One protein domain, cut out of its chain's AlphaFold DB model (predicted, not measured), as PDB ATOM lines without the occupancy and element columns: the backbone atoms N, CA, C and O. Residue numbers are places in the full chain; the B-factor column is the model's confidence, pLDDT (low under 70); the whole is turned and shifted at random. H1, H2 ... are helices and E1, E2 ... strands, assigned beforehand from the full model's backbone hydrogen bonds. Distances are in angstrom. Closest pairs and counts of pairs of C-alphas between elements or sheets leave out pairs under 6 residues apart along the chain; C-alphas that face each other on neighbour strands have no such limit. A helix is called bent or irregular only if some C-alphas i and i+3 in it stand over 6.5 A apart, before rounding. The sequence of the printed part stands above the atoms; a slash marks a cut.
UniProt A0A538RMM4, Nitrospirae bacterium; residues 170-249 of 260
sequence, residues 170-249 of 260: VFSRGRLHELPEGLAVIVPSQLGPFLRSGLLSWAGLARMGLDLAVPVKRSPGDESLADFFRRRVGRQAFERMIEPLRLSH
ATOM      1  N   VAL A 170     383.000 428.573 353.163       77.81
ATOM      2  CA  VAL A 170     382.366 428.326 351.866       77.81
ATOM      3  C   VAL A 170     381.791 429.631 351.350       77.81
ATOM      4  O   VAL A 170     381.017 430.302 352.034       77.81
ATOM      5  N   PHE A 171     382.153 429.993 350.123       81.31
ATOM      6  CA  PHE A 171     381.534 431.119 349.441       81.31
ATOM      7  C   PHE A 171     380.210 430.675 348.817       81.31
ATOM      8  O   PHE A 171     380.178 429.794 347.959       81.31
ATOM      9  N   SER A 172     379.103 431.270 349.255       77.69
ATOM     10  CA  SER A 172     377.771 430.972 348.733       77.69
ATOM     11  C   SER A 172     376.935 432.242 348.704       77.69
ATOM     12  O   SER A 172     376.968 433.040 349.635       77.69
ATOM     13  N   ARG A 173     376.173 432.449 347.622       75.50
ATOM     14  CA  ARG A 173     375.224 433.575 347.488       75.50
ATOM     15  C   ARG A 173     375.850 434.955 347.766       75.50
ATOM     16  O   ARG A 173     375.233 435.807 348.399       75.50
ATOM     17  N   GLY A 174     377.079 435.168 347.296       80.06
ATOM     18  CA  GLY A 174     377.774 436.450 347.425       80.06
ATOM     19  C   GLY A 174     378.348 436.739 348.817       80.06
ATOM     20  O   GLY A 174     378.767 437.866 349.063       80.06
ATOM     21  N   ARG A 175     378.358 435.765 349.739       82.75
ATOM     22  CA  ARG A 175     378.912 435.914 351.093       82.75
ATOM     23  C   ARG A 175     379.776 434.708 351.476       82.75
ATOM     24  O   ARG A 175     379.557 433.597 350.996       82.75
ATOM     25  N   LEU A 176     380.769 434.931 352.337       82.50
ATOM     26  CA  LEU A 176     381.537 433.856 352.971       82.50
ATOM     27  C   LEU A 176     380.774 433.350 354.192       82.50
ATOM     28  O   LEU A 176     380.409 434.128 355.070       82.50
ATOM     29  N   HIS A 177     380.545 432.044 354.234       77.56
ATOM     30  CA  HIS A 177     379.944 431.353 355.363       77.56
ATOM     31  C   HIS A 177     381.011 430.490 356.029       77.56
ATOM     32  O   HIS A 177     381.567 429.596 355.389       77.56
ATOM     33  N   GLU A 178     381.300 430.747 357.304       74.81
ATOM     34  CA  GLU A 178     382.156 429.865 358.099       74.81
ATOM     35  C   GLU A 178     381.472 428.497 358.241       74.81
ATOM     36  O   GLU A 178     380.285 428.401 358.579       74.81
ATOM     37  N   LEU A 179     382.212 427.431 357.946       67.69
ATOM     38  CA  LEU A 179     381.751 426.076 358.188       67.69
ATOM     39  C   LEU A 179     381.873 425.771 359.683       67.69
ATOM     40  O   LEU A 179     382.935 426.007 360.261       67.69
ATOM     41  N   PRO A 180     380.823 425.213 360.312       63.94
ATOM     42  CA  PRO A 180     380.924 424.740 361.681       63.94
ATOM     43  C   PRO A 180     382.056 423.721 361.823       63.94
ATOM     44  O   PRO A 180     382.197 422.813 360.997       63.94
ATOM     45  N   GLU A 181     382.841 423.853 362.889       53.81
ATOM     46  CA  GLU A 181     383.833 422.849 363.266       53.81
ATOM     47  C   GLU A 181     383.149 421.483 363.441       53.81
ATOM     48  O   GLU A 181     382.117 421.384 364.101       53.81
ATOM     49  N   GLY A 182     383.720 420.427 362.849       52.53
ATOM     50  CA  GLY A 182     383.195 419.058 362.964       52.53
ATOM     51  C   GLY A 182     382.514 418.484 361.718       52.53
ATOM     52  O   GLY A 182     382.032 417.360 361.768       52.53
ATOM     53  N   LEU A 183     382.554 419.160 360.564       50.75
ATOM     54  CA  LEU A 183     381.943 418.675 359.308       50.75
ATOM     55  C   LEU A 183     382.467 417.323 358.777       50.75
ATOM     56  O   LEU A 183     381.892 416.766 357.846       50.75
ATOM     57  N   ALA A 184     383.530 416.780 359.378       45.62
ATOM     58  CA  ALA A 184     384.003 415.422 359.121       45.62
ATOM     59  C   ALA A 184     383.049 414.340 359.669       45.62
ATOM     60  O   ALA A 184     383.073 413.207 359.192       45.62
ATOM     61  N   VAL A 185     382.194 414.676 360.641       41.56
ATOM     62  CA  VAL A 185     381.178 413.780 361.196       41.56
ATOM     63  C   VAL A 185     379.924 414.608 361.463       41.56
ATOM     64  O   VAL A 185     379.917 415.458 362.345       41.56
ATOM     65  N   ILE A 186     378.838 414.364 360.725       48.72
ATOM     66  CA  ILE A 186     377.526 414.939 361.056       48.72
ATOM     67  C   ILE A 186     377.065 414.280 362.363       48.72
ATOM     68  O   ILE A 186     376.383 413.256 362.357       48.72
ATOM     69  N   VAL A 187     377.498 414.823 363.501       47.88
ATOM     70  CA  VAL A 187     377.041 414.388 364.821       47.88
ATOM     71  C   VAL A 187     375.756 415.161 365.144       47.88
ATOM     72  O   VAL A 187     375.743 416.389 365.017       47.88
ATOM     73  N   PRO A 188     374.677 414.496 365.604       44.47
ATOM     74  CA  PRO A 188     373.414 415.155 365.957       44.47
ATOM     75  C   PRO A 188     373.562 416.314 366.960       44.47
ATOM     76  O   PRO A 188     372.742 417.228 366.977       44.47
ATOM     77  N   SER A 189     374.630 416.315 367.764       46.94
ATOM     78  CA  SER A 189     374.943 417.355 368.751       46.94
ATOM     79  C   SER A 189     375.427 418.688 368.156       46.94
ATOM     80  O   SER A 189     375.510 419.669 368.892       46.94
ATOM     81  N   GLN A 190     375.709 418.769 366.849       53.41
ATOM     82  CA  GLN A 190     376.237 419.976 366.191       53.41
ATOM     83  C   GLN A 190     375.249 420.656 365.225       53.41
ATOM     84  O   GLN A 190     375.628 421.555 364.480       53.41
ATOM     85  N   LEU A 191     373.960 420.295 365.255       55.88
ATOM     86  CA  LEU A 191     372.930 420.894 364.388       55.88
ATOM     87  C   LEU A 191     372.661 422.388 364.678       55.88
ATOM     88  O   LEU A 191     372.252 423.126 363.782       55.88
ATOM     89  N   GLY A 192     372.922 422.859 365.904       57.16
ATOM     90  CA  GLY A 192     372.721 424.258 366.320       57.16
ATOM     91  C   GLY A 192     373.556 425.282 365.528       57.16
ATOM     92  O   GLY A 192     373.006 426.262 365.027       57.16
ATOM     93  N   PRO A 193     374.871 425.069 365.360       58.44
ATOM     94  CA  PRO A 193     375.703 425.863 364.453       58.44
ATOM     95  C   PRO A 193     375.237 425.861 362.984       58.44
ATOM     96  O   PRO A 193     375.265 426.909 362.341       58.44
ATOM     97  N   PHE A 194     374.735 424.734 362.459       60.16
ATOM     98  CA  PHE A 194     374.188 424.659 361.090       60.16
ATOM     99  C   PHE A 194     372.890 425.455 360.914       60.16
ATOM    100  O   PHE A 194     372.648 426.012 359.845       60.16
ATOM    101  N   LEU A 195     372.071 425.540 361.963       61.19
ATOM    102  CA  LEU A 195     370.874 426.383 361.999       61.19
ATOM    103  C   LEU A 195     371.218 427.878 361.939       61.19
ATOM    104  O   LEU A 195     370.509 428.649 361.296       61.19
ATOM    105  N   ARG A 196     372.312 428.292 362.591       59.88
ATOM    106  CA  ARG A 196     372.742 429.700 362.653       59.88
ATOM    107  C   ARG A 196     373.499 430.172 361.412       59.88
ATOM    108  O   ARG A 196     373.516 431.369 361.151       59.88
ATOM    109  N   SER A 197     374.098 429.267 360.634       65.75
ATOM    110  CA  SER A 197     374.905 429.638 359.460       65.75
ATOM    111  C   SER A 197     374.082 430.137 358.262       65.75
ATOM    112  O   SER A 197     374.644 430.717 357.330       65.75
ATOM    113  N   GLY A 198     372.759 429.909 358.258       66.44
ATOM    114  CA  GLY A 198     371.855 430.297 357.165       66.44
ATOM    115  C   GLY A 198     372.103 429.550 355.845       66.44
ATOM    116  O   GLY A 198     371.561 429.925 354.803       66.44
ATOM    117  N   LEU A 199     372.931 428.502 355.874       72.06
ATOM    118  CA  LEU A 199     373.410 427.799 354.684       72.06
ATOM    119  C   LEU A 199     372.331 426.868 354.091       72.06
ATOM    120  O   LEU A 199     372.185 426.738 352.868       72.06
ATOM    121  N   LEU A 200     371.507 426.274 354.959       74.44
ATOM    122  CA  LEU A 200     370.383 425.410 354.597       74.44
ATOM    123  C   LEU A 200     369.042 426.074 354.916       74.44
ATOM    124  O   LEU A 200     368.901 426.818 355.881       74.44
ATOM    125  N   SER A 201     368.037 425.777 354.094       79.62
ATOM    126  CA  SER A 201     366.644 426.100 354.421       79.62
ATOM    127  C   SER A 201     366.107 425.135 355.479       79.62
ATOM    128  O   SER A 201     366.606 424.016 355.588       79.62
ATOM    129  N   TRP A 202     365.035 425.508 356.184       79.12
ATOM    130  CA  TRP A 202     364.348 424.622 357.133       79.12
ATOM    131  C   TRP A 202     363.987 423.257 356.525       79.12
ATOM    132  O   TRP A 202     364.235 422.222 357.139       79.12
ATOM    133  N   ALA A 203     363.501 423.241 355.280       81.06
ATOM    134  CA  ALA A 203     363.208 422.007 354.549       81.06
ATOM    135  C   ALA A 203     364.471 421.177 354.248       81.06
ATOM    136  O   ALA A 203     364.449 419.951 354.335       81.06
ATOM    137  N   GLY A 204     365.586 421.833 353.918       77.25
ATOM    138  CA  GLY A 204     366.864 421.155 353.687       77.25
ATOM    139  C   GLY A 204     367.469 420.581 354.959       77.25
ATOM    140  O   GLY A 204     367.996 419.474 354.932       77.25
ATOM    141  N   LEU A 205     367.335 421.290 356.079       77.25
ATOM    142  CA  LEU A 205     367.778 420.797 357.374       77.25
ATOM    143  C   LEU A 205     366.940 419.599 357.835       77.25
ATOM    144  O   LEU A 205     367.503 418.591 358.251       77.25
ATOM    145  N   ALA A 206     365.613 419.670 357.692       80.00
ATOM    146  CA  ALA A 206     364.731 418.540 357.971       80.00
ATOM    147  C   ALA A 206     365.094 417.331 357.094       80.00
ATOM    148  O   ALA A 206     365.242 416.217 357.594       80.00
ATOM    149  N   ARG A 207     365.335 417.554 355.794       81.56
ATOM    150  CA  ARG A 207     365.750 416.492 354.868       81.56
ATOM    151  C   ARG A 207     367.104 415.878 355.223       81.56
ATOM    152  O   ARG A 207     367.265 414.673 355.031       81.56
ATOM    153  N   MET A 208     368.044 416.677 355.720       77.69
ATOM    154  CA  MET A 208     369.337 416.202 356.207       77.69
ATOM    155  C   MET A 208     369.175 415.390 357.498       77.69
ATOM    156  O   MET A 208     369.779 414.333 357.623       77.69
ATOM    157  N   GLY A 209     368.309 415.824 358.421       75.94
ATOM    158  CA  GLY A 209     368.007 415.096 359.659       75.94
ATOM    159  C   GLY A 209     367.370 413.721 359.427       75.94
ATOM    160  O   GLY A 209     367.592 412.798 360.208       75.94
ATOM    161  N   LEU A 210     366.649 413.548 358.315       80.19
ATOM    162  CA  LEU A 210     366.096 412.252 357.909       80.19
ATOM    163  C   LEU A 210     367.160 411.224 357.493       80.19
ATOM    164  O   LEU A 210     366.804 410.059 357.340       80.19
ATOM    165  N   ASP A 211     368.437 411.602 357.349       78.62
ATOM    166  CA  ASP A 211     369.544 410.673 357.067       78.62
ATOM    167  C   ASP A 211     369.551 409.458 358.016       78.62
ATOM    168  O   ASP A 211     369.701 408.313 357.583       78.62
ATOM    169  N   LEU A 212     369.288 409.684 359.307       71.44
ATOM    170  CA  LEU A 212     369.254 408.625 360.321       71.44
ATOM    171  C   LEU A 212     368.205 407.541 360.027       71.44
ATOM    172  O   LEU A 212     368.373 406.395 360.436       71.44
ATOM    173  N   ALA A 213     367.147 407.893 359.297       76.69
ATOM    174  CA  ALA A 213     366.087 406.983 358.887       76.69
ATOM    175  C   ALA A 213     366.307 406.386 357.482       76.69
ATOM    176  O   ALA A 213     365.566 405.488 357.081       76.69
ATOM    177  N   VAL A 214     367.305 406.853 356.716       77.94
ATOM    178  CA  VAL A 214     367.575 406.341 355.366       77.94
ATOM    179  C   VAL A 214     368.275 404.976 355.456       77.94
ATOM    180  O   VAL A 214     369.414 404.901 355.943       77.94
ATOM    181  N   PRO A 215     367.662 403.894 354.933       76.00
ATOM    182  CA  PRO A 215     368.243 402.560 354.991       76.00
ATOM    183  C   PRO A 215     369.549 402.470 354.194       76.00
ATOM    184  O   PRO A 215     369.763 403.154 353.186       76.00
ATOM    185  N   VAL A 216     370.439 401.589 354.652       79.19
ATOM    186  CA  VAL A 216     371.712 401.312 353.978       79.19
ATOM    187  C   VAL A 216     371.432 400.669 352.618       79.19
ATOM    188  O   VAL A 216     370.743 399.653 352.530       79.19
ATOM    189  N   LYS A 217     371.991 401.245 351.550       79.62
ATOM    190  CA  LYS A 217     371.925 400.666 350.202       79.62
ATOM    191  C   LYS A 217     372.837 399.437 350.158       79.62
ATOM    192  O   LYS A 217     374.028 399.561 350.409       79.62
ATOM    193  N   ARG A 218     372.285 398.266 349.827       78.56
ATOM    194  CA  ARG A 218     373.016 396.985 349.710       78.56
ATOM    195  C   ARG A 218     373.264 396.581 348.251       78.56
ATOM    196  O   ARG A 218     373.181 395.410 347.904       78.56
ATOM    197  N   SER A 219     373.489 397.563 347.383       80.69
ATOM    198  CA  SER A 219     373.795 397.306 345.974       80.69
ATOM    199  C   SER A 219     375.240 396.813 345.840       80.69
ATOM    200  O   SER A 219     376.109 397.413 346.468       80.69
ATOM    201  N   PRO A 220     375.515 395.776 345.027       76.56
ATOM    202  CA  PRO A 220     376.872 395.281 344.799       76.56
ATOM    203  C   PRO A 220     377.712 396.180 343.874       76.56
ATOM    204  O   PRO A 220     378.916 395.983 343.784       76.56
ATOM    205  N   GLY A 221     377.094 397.137 343.170       84.69
ATOM    206  CA  GLY A 221     377.795 398.079 342.289       84.69
ATOM    207  C   GLY A 221     378.225 399.373 342.984       84.69
ATOM    208  O   GLY A 221     377.515 399.861 343.871       84.69
ATOM    209  N   ASP A 222     379.342 399.942 342.521       86.25
ATOM    210  CA  ASP A 222     379.862 401.234 342.970       86.25
ATOM    211  C   ASP A 222     378.843 402.358 342.719       86.25
ATOM    212  O   ASP A 222     378.231 402.462 341.655       86.25
ATOM    213  N   GLU A 223     378.648 403.212 343.719       87.25
ATOM    214  CA  GLU A 223     377.795 404.398 343.631       87.25
ATOM    215  C   GLU A 223     378.671 405.649 343.577       87.25
ATOM    216  O   GLU A 223     379.693 405.739 344.263       87.25
ATOM    217  N   SER A 224     378.263 406.644 342.784       87.62
ATOM    218  CA  SER A 224     378.958 407.926 342.780       87.62
ATOM    219  C   SER A 224     378.804 408.620 344.138       87.62
ATOM    220  O   SER A 224     377.757 408.557 344.787       87.62
ATOM    221  N   LEU A 225     379.836 409.353 344.562       82.38
ATOM    222  CA  LEU A 225     379.783 410.118 345.810       82.38
ATOM    223  C   LEU A 225     378.622 411.135 345.807       82.38
ATOM    224  O   LEU A 225     377.994 411.378 346.837       82.38
ATOM    225  N   ALA A 226     378.306 411.700 344.636       82.62
ATOM    226  CA  ALA A 226     377.203 412.640 344.472       82.62
ATOM    227  C   ALA A 226     375.843 411.974 344.717       82.62
ATOM    228  O   ALA A 226     375.021 412.514 345.457       82.62
ATOM    229  N   ASP A 227     375.616 410.790 344.151       85.25
ATOM    230  CA  ASP A 227     374.353 410.067 344.317       85.25
ATOM    231  C   ASP A 227     374.188 409.558 345.745       85.25
ATOM    232  O   ASP A 227     373.102 409.678 346.320       85.25
ATOM    233  N   PHE A 228     375.281 409.095 346.357       85.38
ATOM    234  CA  PHE A 228     375.310 408.729 347.768       85.38
ATOM    235  C   PHE A 228     374.828 409.888 348.651       85.38
ATOM    236  O   PHE A 228     373.874 409.732 349.417       85.38
ATOM    237  N   PHE A 229     375.425 411.077 348.516       82.56
ATOM    238  CA  PHE A 229     375.061 412.220 349.352       82.56
ATOM    239  C   PHE A 229     373.680 412.792 349.022       82.56
ATOM    240  O   PHE A 229     372.910 413.074 349.941       82.56
ATOM    241  N   ARG A 230     373.300 412.904 347.744       85.06
ATOM    242  CA  ARG A 230     371.952 413.362 347.357       85.06
ATOM    243  C   ARG A 230     370.864 412.465 347.935       85.06
ATOM    244  O   ARG A 230     369.857 412.969 348.430       85.06
ATOM    245  N   ARG A 231     371.072 411.147 347.912       84.31
ATOM    246  CA  ARG A 231     370.153 410.171 348.504       84.31
ATOM    247  C   ARG A 231     370.115 410.283 350.021       84.31
ATOM    248  O   ARG A 231     369.043 410.176 350.614       84.31
ATOM    249  N   ARG A 232     371.269 410.495 350.650       81.12
ATOM    250  CA  ARG A 232     371.418 410.388 352.098       81.12
ATOM    251  C   ARG A 232     371.080 411.693 352.827       81.12
ATOM    252  O   ARG A 232     370.077 411.749 353.535       81.12
ATOM    253  N   VAL A 233     371.790 412.778 352.524       78.81
ATOM    254  CA  VAL A 233     371.601 414.101 353.153       78.81
ATOM    255  C   VAL A 233     370.679 415.043 352.366       78.81
ATOM    256  O   VAL A 233     370.258 416.078 352.878       78.81
ATOM    257  N   GLY A 234     370.324 414.687 351.128       82.25
ATOM    258  CA  GLY A 234     369.464 415.495 350.263       82.25
ATOM    259  C   GLY A 234     370.237 416.437 349.335       82.25
ATOM    260  O   GLY A 234     371.380 416.816 349.587       82.25
ATOM    261  N   ARG A 235     369.581 416.850 348.243       84.81
ATOM    262  CA  ARG A 235     370.185 417.682 347.186       84.81
ATOM    263  C   ARG A 235     370.721 419.022 347.704       84.81
ATOM    264  O   ARG A 235     371.844 419.387 347.390       84.81
ATOM    265  N   GLN A 236     369.951 419.718 348.540       79.94
ATOM    266  CA  GLN A 236     370.332 421.046 349.031       79.94
ATOM    267  C   GLN A 236     371.583 421.015 349.926       79.94
ATOM    268  O   GLN A 236     372.412 421.916 349.834       79.94
ATOM    269  N   ALA A 237     371.723 419.993 350.778       79.38
ATOM    270  CA  ALA A 237     372.910 419.819 351.615       79.38
ATOM    271  C   ALA A 237     374.136 419.454 350.771       79.38
ATOM    272  O   ALA A 237     375.219 419.997 350.986       79.38
ATOM    273  N   PHE A 238     373.952 418.603 349.760       81.25
ATOM    274  CA  PHE A 238     375.011 418.279 348.813       81.25
ATOM    275  C   PHE A 238     375.544 419.533 348.099       81.25
ATOM    276  O   PHE A 238     376.721 419.844 348.238       81.25
ATOM    277  N   GLU A 239     374.676 420.293 347.427       81.81
ATOM    278  CA  GLU A 239     375.062 421.447 346.591       81.81
ATOM    279  C   GLU A 239     375.694 422.602 347.387       81.81
ATOM    280  O   GLU A 239     376.491 423.372 346.861       81.81
ATOM    281  N   ARG A 240     375.327 422.769 348.664       75.75
ATOM    282  CA  ARG A 240     375.726 423.952 349.450       75.75
ATOM    283  C   ARG A 240     376.827 423.707 350.466       75.75
ATOM    284  O   ARG A 240     377.393 424.671 350.968       75.75
ATOM    285  N   MET A 241     377.103 422.449 350.794       73.06
ATOM    286  CA  MET A 241     378.092 422.095 351.817       73.06
ATOM    287  C   MET A 241     379.129 421.124 351.279       73.06
ATOM    288  O   MET A 241     380.323 421.354 351.421       73.06
ATOM    289  N   ILE A 242     378.678 420.051 350.635       74.50
ATOM    290  CA  ILE A 242     379.553 418.936 350.265       74.50
ATOM    291  C   ILE A 242     380.258 419.204 348.937       74.50
ATOM    292  O   ILE A 242     381.460 418.984 348.818       74.50
ATOM    293  N   GLU A 243     379.531 419.706 347.945       75.94
ATOM    294  CA  GLU A 243     380.086 420.077 346.646       75.94
ATOM    295  C   GLU A 243     381.119 421.213 346.760       75.94
ATOM    296  O   GLU A 243     382.221 421.045 346.234       75.94
ATOM    297  N   PRO A 244     380.879 422.298 347.526       69.06
ATOM    298  CA  PRO A 244     381.897 423.317 347.750       69.06
ATOM    299  C   PRO A 244     383.120 422.796 348.495       69.06
ATOM    300  O   PRO A 244     384.224 423.209 348.173       69.06
ATOM    301  N   LEU A 245     382.961 421.861 349.439       65.31
ATOM    302  CA  LEU A 245     384.098 421.233 350.118       65.31
ATOM    303  C   LEU A 245     384.930 420.343 349.194       65.31
ATOM    304  O   LEU A 245     386.155 420.280 349.305       65.31
ATOM    305  N   ARG A 246     384.270 419.673 348.249       58.12
ATOM    306  CA  ARG A 246     384.945 418.923 347.190       58.12
ATOM    307  C   ARG A 246     385.735 419.850 346.263       58.12
ATOM    308  O   ARG A 246     386.780 419.444 345.770       58.12
ATOM    309  N   LEU A 247     385.250 421.071 346.048       50.78
ATOM    310  CA  LEU A 247     385.941 422.099 345.268       50.78
ATOM    311  C   LEU A 247     387.017 422.840 346.086       50.78
ATOM    312  O   LEU A 247     388.031 423.235 345.521       50.78
ATOM    313  N   SER A 248     386.839 423.000 347.403       42.94
ATOM    314  CA  SER A 248     387.770 423.720 348.285       42.94
ATOM    315  C   SER A 248     388.977 422.878 348.698       42.94
ATOM    316  O   SER A 248     390.047 423.430 348.936       42.94
ATOM    317  N   HIS A 249     388.861 421.546 348.723       46.88
ATOM    318  CA  HIS A 249     390.026 420.668 348.605       46.88
ATOM    319  C   HIS A 249     390.481 420.656 347.143       46.88
ATOM    320  O   HIS A 249     390.291 419.655 346.455       46.88
TER     321      HIS A 249
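Overview. This is residues 170 to 249 of the 260 residues of a protein of Nitrospirae bacterium (UniProt A0A538RMM4). H3 and H4 form a helical hairpin, with H2 across H4's start and the strand hairpin E1 E2 packing through E1 on H4's later part. Irregular H1 runs loosely beside H2, and residues 218 to 224 stick out. The 80 printed residues include two named strands, then four named helices: mostly helix, compact, radius of gyration of the C-alphas 13.0 A, spans 41 by 26 by 21 A.

Arrangement. E1, residues 170 to 172, and E2, 175 to 178, are an antiparallel hairpin; N 170 and O 177, 2.8 A apart, are within hydrogen-bond range. H1, 188 to 196, is close to but not clearly touching H2, 202 to 213. H2, with residues 204 to 208 alone, touches H4, 235 to 248, about perpendicular at 88 degrees; the closest C-alphas, Gly 204 and Gln 236, are 5.8 A apart. H3, 225 to 232, touches H4 at a shallow tilt of 31 degrees, opposite ways; the closest C-alphas, Arg 230 and Phe 238, are 6.0 A apart. Every O i to N i+4 pair is within hydrogen-bond range in H3, but 2 of 5 in H1 (O i to N i+3: 3 of 6), 5 of 8 in H2 and 8 of 10 in H4.

Along the chain. E1 begins at C-alpha 170 (382.366, 428.326, 351.866); H4, 18.6 A long, ends at C-alpha 248 (387.770, 423.720, 348.285).

Size, cuts and confidence. The printed part has no cut. The link H2 to H3 is long. Residues 179 to 198 and 244 to 249 are under pLDDT 70.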